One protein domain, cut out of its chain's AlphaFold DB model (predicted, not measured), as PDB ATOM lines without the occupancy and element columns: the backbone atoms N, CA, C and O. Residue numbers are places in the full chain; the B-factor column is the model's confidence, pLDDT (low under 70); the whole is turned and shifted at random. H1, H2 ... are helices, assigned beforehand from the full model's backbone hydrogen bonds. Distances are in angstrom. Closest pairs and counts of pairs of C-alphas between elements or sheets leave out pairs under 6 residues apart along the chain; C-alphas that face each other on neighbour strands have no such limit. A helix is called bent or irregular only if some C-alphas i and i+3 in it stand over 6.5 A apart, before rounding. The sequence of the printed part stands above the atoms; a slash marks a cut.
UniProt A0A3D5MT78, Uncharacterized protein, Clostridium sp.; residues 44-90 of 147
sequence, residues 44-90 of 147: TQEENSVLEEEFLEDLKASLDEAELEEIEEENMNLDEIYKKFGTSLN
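This is residues 44 to 90 of the 147 residues of an uncharacterized protein of Clostridium sp. (UniProt A0A3D5MT78). A long helix, H1, ends in a small head, where H3 packs on its later part and H2 folds back beyond its end; residues 44 to 51 stick out from this head as an arm. The head is loosely joined, with H2 near H3 but touching no helix. The printed part has 47 residues with three named helices, H1, H2 and H3 in chain order, and no named strand; its class is all helix. It is only just compact, close to loose, with a radius of gyration of the C-alphas of 11.1 A, and spans 35 by 24 by 16 A.

H1, residues 45 to 61, begins with C-alpha 45 at (65.876, 6.522, 51.215) and is 25.0 A long from first to last C-alpha. H3, residues 78 to 89, is 14.7 A long and ends with C-alpha 89 at (43.165, 20.964, 46.294). H3 is irregular: C-alphas 84 and 87 are 7.1 A apart, and its line is a rough one. H2, residues 65 to 74, is 14.3 A long and begins with C-alpha 65 at (34.363, 8.565, 50.344).

H1 touches H3 with residues 52 to 59 alone. The closest C-alphas of the two, those of Leu 56 and Leu 78, are 6.6 A apart. H1 and H3 run the same way at a steep tilt of 41 degrees. H1 and H2 are close but not clearly touching, with the closest C-alphas, those of Lys 60 and Leu 68, 6.8 A apart; they run opposite ways at a steep tilt of 43 degrees. H2 and H3 are also close but not clearly touching, with the closest C-alphas, those of Ile 71 and Ile 81, 7.3 A apart; they run opposite ways at a shallow tilt of 24 degrees. Every O i to N i+4 pair is within hydrogen-bond range in H2, against 11 of 13 in H1 and 6 of 8 in H3.

The two C-alphas farthest apart, those of Thr 44 and Ala 66, are 35.5 A apart. Without residues 44 to 51, which stand free, the body spans 22 by 18 by 16 A. The printed part has no cut, and the links H1 to H2 and H2 to H3 are tight. The mean pLDDT of the printed part is 75.8, and residues 44 to 48 and 86 to 90 are under 70.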
ATOM      1  N   THR A  44      68.933  10.005  52.885       55.28
ATOM      2  CA  THR A  44      68.711   8.545  52.927       55.28
ATOM      3  C   THR A  44      67.280   8.122  52.560       55.28
ATOM      4  O   THR A  44      66.320   8.711  53.035       55.28
ATOM      5  N   GLN A  45      67.143   7.033  51.787       58.50
ATOM      6  CA  GLN A  45      65.876   6.522  51.215       58.50
ATOM      7  C   GLN A  45      64.780   6.118  52.225       58.50
ATOM      8  O   GLN A  45      63.626   6.006  51.834       58.50
ATOM      9  N   GLU A  46      65.118   5.871  53.494       64.50
ATOM     10  CA  GLU A  46      64.154   5.443  54.526       64.50
ATOM     11  C   GLU A  46      63.326   6.620  55.079       64.50
ATOM     12  O   GLU A  46      62.179   6.443  55.476       64.50
ATOM     13  N   GLU A  47      63.874   7.839  55.053       56.91
ATOM     14  CA  GLU A  47      63.132   9.049  55.431       56.91
ATOM     15  C   GLU A  47      62.119   9.444  54.342       56.91
ATOM     16  O   GLU A  47      61.023   9.894  54.671       56.91
ATOM     17  N   ASN A  48      62.427   9.185  53.061       63.72
ATOM     18  CA  ASN A  48      61.504   9.443  51.948       63.72
ATOM     19  C   ASN A  48      60.196   8.670  52.101       63.72
ATOM     20  O   ASN A  48      59.135   9.243  51.892       63.72
ATOM     21  N   SER A  49      60.254   7.398  52.513       72.94
ATOM     22  CA  SER A  49      59.035   6.596  52.661       72.94
ATOM     23  C   SER A  49      58.108   7.127  53.751       72.94
ATOM     24  O   SER A  49      56.897   7.088  53.577       72.94
ATOM     25  N   VAL A  50      58.656   7.661  54.848       75.94
ATOM     26  CA  VAL A  50      57.833   8.236  55.926       75.94
ATOM     27  C   VAL A  50      57.134   9.507  55.441       75.94
ATOM     28  O   VAL A  50      55.948   9.690  55.689       75.94
ATOM     29  N   LEU A  51      57.849  10.353  54.699       71.56
ATOM     30  CA  LEU A  51      57.305  11.600  54.158       71.56
ATOM     31  C   LEU A  51      56.270  11.353  53.050       71.56
ATOM     32  O   LEU A  51      55.252  12.036  52.995       71.56
ATOM     33  N   GLU A  52      56.503  10.359  52.188       75.00
ATOM     34  CA  GLU A  52      55.546   9.932  51.161       75.00
ATOM     35  C   GLU A  52      54.252   9.377  51.780       75.00
ATOM     36  O   GLU A  52      53.164   9.654  51.273       75.00
ATOM     37  N   GLU A  53      54.351   8.629  52.886       78.62
ATOM     38  CA  GLU A  53      53.192   8.122  53.632       78.62
ATOM     39  C   GLU A  53      52.393   9.256  54.291       78.62
ATOM     40  O   GLU A  53      51.176   9.314  54.108       78.62
ATOM     41  N   GLU A  54      53.055  10.185  54.989       77.19
ATOM     42  CA  GLU A  54      52.394  11.349  55.602       77.19
ATOM     43  C   GLU A  54      51.676  12.210  54.551       77.19
ATOM     44  O   GLU A  54      50.517  12.589  54.728       77.19
ATOM     45  N   PHE A  55      52.326  12.463  53.412       79.19
ATOM     46  CA  PHE A  55      51.726  13.224  52.319       79.19
ATOM     47  C   PHE A  55      50.515  12.509  51.703       79.19
ATOM     48  O   PHE A  55      49.507  13.145  51.388       79.19
ATOM     49  N   LEU A  56      50.576  11.180  51.559       81.50
ATOM     50  CA  LEU A  56      49.451  10.379  51.078       81.50
ATOM     51  C   LEU A  56      48.255  10.439  52.038       81.50
ATOM     52  O   LEU A  56      47.112  10.513  51.583       81.50
ATOM     53  N   GLU A  57      48.501  10.374  53.347       82.94
ATOM     54  CA  GLU A  57      47.452  10.465  54.368       82.94
ATOM     55  C   GLU A  57      46.754  11.826  54.339       82.94
ATOM     56  O   GLU A  57      45.521  11.875  54.327       82.94
ATOM     57  N   ASP A  58      47.521  12.911  54.247       80.81
ATOM     58  CA  ASP A  58      46.988  14.268  54.107       80.81
ATOM     59  C   ASP A  58      46.112  14.402  52.858       80.81
ATOM     60  O   ASP A  58      45.012  14.964  52.907       80.81
ATOM     61  N   LEU A  59      46.576  13.852  51.735       79.06
ATOM     62  CA  LEU A  59      45.854  13.921  50.473       79.06
ATOM     63  C   LEU A  59      44.545  13.129  50.559       79.06
ATOM     64  O   LEU A  59      43.489  13.651  50.214       79.06
ATOM     65  N   LYS A  60      44.568  11.924  51.135       80.38
ATOM     66  CA  LYS A  60      43.359  11.121  51.377       80.38
ATOM     67  C   LYS A  60      42.382  11.786  52.345       80.38
ATOM     68  O   LYS A  60      41.178  11.705  52.130       80.38
ATOM     69  N   ALA A  61      42.865  12.467  53.381       83.06
ATOM     70  CA  ALA A  61      42.008  13.160  54.344       83.06
ATOM     71  C   ALA A  61      41.193  14.308  53.719       83.06
ATOM     72  O   ALA A  61      40.186  14.729  54.289       83.06
ATOM     73  N   SER A  62      41.633  14.815  52.567       78.94
ATOM     74  CA  SER A  62      40.947  15.874  51.825       78.94
ATOM     75  C   SER A  62      39.925  15.381  50.796       78.94
ATOM     76  O   SER A  62      39.160  16.198  50.283       78.94
ATOM     77  N   LEU A  63      39.898  14.075  50.516       82.56
ATOM     78  CA  LEU A  63      39.025  13.456  49.519       82.56
ATOM     79  C   LEU A  63      37.729  12.940  50.138       82.56
ATOM     80  O   LEU A  63      37.654  12.665  51.341       82.56
ATOM     81  N   ASP A  64      36.693  12.815  49.312       84.94
ATOM     82  CA  ASP A  64      35.436  12.208  49.736       84.94
ATOM     83  C   ASP A  64      35.467  10.667  49.685       84.94
ATOM     84  O   ASP A  64      36.393  10.040  49.173       84.94
ATOM     85  N   GLU A  65      34.444  10.030  50.263       83.81
ATOM     86  CA  GLU A  65      34.363   8.565  50.344       83.81
ATOM     87  C   GLU A  65      34.382   7.891  48.959       83.81
ATOM     88  O   GLU A  65      34.920   6.798  48.818       83.81
ATOM     89  N   ALA A  66      33.822   8.535  47.928       82.69
ATOM     90  CA  ALA A  66      33.775   7.965  46.583       82.69
ATOM     91  C   ALA A  66      35.142   8.054  45.890       82.69
ATOM     92  O   ALA A  66      35.556   7.112  45.216       82.69
ATOM     93  N   GLU A  67      35.859   9.159  46.087       84.75
ATOM     94  CA  GLU A  67      37.231   9.348  45.606       84.75
ATOM     95  C   GLU A  67      38.211   8.389  46.305       84.75
ATOM     96  O   GLU A  67      39.121   7.850  45.671       84.75
ATOM     97  N   LEU A  68      38.002   8.111  47.596       83.31
ATOM     98  CA  LEU A  68      38.790   7.129  48.347       83.31
ATOM     99  C   LEU A  68      38.550   5.694  47.861       83.31
ATOM    100  O   LEU A  68      39.520   4.956  47.669       83.31
ATOM    101  N   GLU A  69      37.294   5.309  47.611       84.12
ATOM    102  CA  GLU A  69      36.961   4.010  47.009       84.12
ATOM    103  C   GLU A  69      37.608   3.858  45.621       84.12
ATOM    104  O   GLU A  69      38.158   2.802  45.312       84.12
ATOM    105  N   GLU A  70      37.629   4.919  44.810       85.00
ATOM    106  CA  GLU A  70      38.274   4.910  43.492       85.00
ATOM    107  C   GLU A  70      39.795   4.700  43.593       85.00
ATOM    108  O   GLU A  70      40.364   3.913  42.834       85.00
ATOM    109  N   ILE A  71      40.460   5.339  44.564       84.88
ATOM    110  CA  ILE A  71      41.893   5.122  44.844       84.88
ATOM    111  C   ILE A  71      42.184   3.669  45.204       84.88
ATOM    112  O   ILE A  71      43.172   3.102  44.722       84.88
ATOM    113  N   GLU A  72      41.347   3.062  46.042       82.56
ATOM    114  CA  GLU A  72      41.520   1.674  46.467       82.56
ATOM    115  C   GLU A  72      41.201   0.670  45.348       82.56
ATOM    116  O   GLU A  72      41.929  -0.316  45.192       82.56
ATOM    117  N   GLU A  73      40.163   0.914  44.542       85.62
ATOM    118  CA  GLU A  73      39.778   0.047  43.420       85.62
ATOM    119  C   GLU A  73      40.800   0.076  42.279       85.62
ATOM    120  O   GLU A  73      41.136  -0.975  41.718       85.62
ATOM    121  N   GLU A  74      41.314   1.258  41.942       84.19
ATOM    122  CA  GLU A  74      42.308   1.433  40.879       84.19
ATOM    123  C   GLU A  74      43.739   1.121  41.353       84.19
ATOM    124  O   GLU A  74      44.633   0.966  40.519       84.19
ATOM    125  N   ASN A  75      43.951   0.947  42.666       81.19
ATOM    126  CA  ASN A  75      45.260   0.727  43.290       81.19
ATOM    127  C   ASN A  75      46.291   1.775  42.829       81.19
ATOM    128  O   ASN A  75      47.397   1.435  42.396       81.19
ATOM    129  N   MET A  76      45.878   3.045  42.881       78.56
ATOM    130  CA  MET A  76      46.656   4.167  42.360       78.56
ATOM    131  C   MET A  76      47.918   4.418  43.195       78.56
ATOM    132  O   MET A  76      47.900   4.355  44.429       78.56
ATOM    133  N   ASN A  77      49.023   4.737  42.524       80.12
ATOM    134  CA  ASN A  77      50.250   5.215  43.168       80.12
ATOM    135  C   ASN A  77      50.131   6.704  43.560       80.12
ATOM    136  O   ASN A  77      49.348   7.443  42.974       80.12
ATOM    137  N   LEU A  78      50.955   7.166  44.509       76.44
ATOM    138  CA  LEU A  78      51.029   8.565  44.944       76.44
ATOM    139  C   LEU A  78      51.066   9.596  43.795       76.44
ATOM    140  O   LEU A  78      50.336  10.582  43.844       76.44
ATOM    141  N   ASP A  79      51.861   9.355  42.748       77.38
ATOM    142  CA  ASP A  79      51.970  10.234  41.571       77.38
ATOM    143  C   ASP A  79      50.649  10.310  40.782       77.38
ATOM    144  O   ASP A  79      50.234  11.375  40.326       77.38
ATOM    145  N   GLU A  80      49.942   9.188  40.657       80.50
ATOM    146  CA  GLU A  80      48.656   9.111  39.959       80.50
ATOM    147  C   GLU A  80      47.562   9.835  40.748       80.50
ATOM    148  O   GLU A  80      46.778  10.593  40.172       80.50
ATOM    149  N   ILE A  81      47.559   9.668  42.073       81.56
ATOM    150  CA  ILE A  81      46.620  10.348  42.965       81.56
ATOM    151  C   ILE A  81      46.872  11.864  42.927       81.56
ATOM    152  O   ILE A  81      45.931  12.637  42.750       81.56
ATOM    153  N   TYR A  82      48.129  12.312  43.006       77.88
ATOM    154  CA  TYR A  82      48.459  13.738  42.930       77.88
ATOM    155  C   TYR A  82      48.057  14.361  41.587       77.88
ATOM    156  O   TYR A  82      47.468  15.439  41.555       77.88
ATOM    157  N   LYS A  83      48.296  13.681  40.463       80.69
ATOM    158  CA  LYS A  83      47.883  14.185  39.139       80.69
ATOM    159  C   LYS A  83      46.370  14.293  38.990       80.69
ATOM    160  O   LYS A  83      45.890  15.199  38.312       80.69
ATOM    161  N   LYS A  84      45.631  13.359  39.585       80.44
ATOM    162  CA  LYS A  84      44.173  13.273  39.458       80.44
ATOM    163  C   LYS A  84      43.452  14.232  40.407       80.44
ATOM    164  O   LYS A  84      42.474  14.850  40.001       80.44
ATOM    165  N   PHE A  85      43.961  14.393  41.628       80.06
ATOM    166  CA  PHE A  85      43.274  15.119  42.700       80.06
ATOM    167  C   PHE A  85      44.039  16.338  43.242       80.06
ATOM    168  O   PHE A  85      43.431  17.241  43.818       80.06
ATOM    169  N   GLY A  86      45.354  16.426  43.026       65.69
ATOM    170  CA  GLY A  86      46.202  17.519  43.525       65.69
ATOM    171  C   GLY A  86      45.884  18.889  42.918       65.69
ATOM    172  O   GLY A  86      46.116  19.916  43.551       65.69
ATOM    173  N   THR A  87      45.275  18.941  41.732       61.31
ATOM    174  CA  THR A  87      44.758  20.188  41.137       61.31
ATOM    175  C   THR A  87      43.463  20.665  41.801       61.31
ATOM    176  O   THR A  87      43.256  21.869  41.926       61.31
ATOM    177  N   SER A  88      42.623  19.752  42.299       55.53
ATOM    178  CA  SER A  88      41.361  20.081  42.987       55.53
ATOM    179  C   SER A  88      41.588  20.749  44.355       55.53
ATOM    180  O   SER A  88      40.790  21.585  44.785       55.53
ATOM    181  N   LEU A  89      42.709  20.423  45.006       50.91
ATOM    182  CA  LEU A  89      43.165  20.964  46.294       50.91
ATOM    183  C   LEU A  89      43.696  22.405  46.222       50.91
ATOM    184  O   LEU A  89      43.630  23.128  47.213       50.91
ATOM    185  N   ASN A  90      44.184  22.834  45.055       48.72
ATOM    186  CA  ASN A  90      44.768  24.163  44.839       48.72
ATOM    187  C   ASN A  90      43.735  25.237  44.456       48.72
ATOM    188  O   ASN A  90      44.105  26.319  44.004       48.72
TER     189      ASN A  90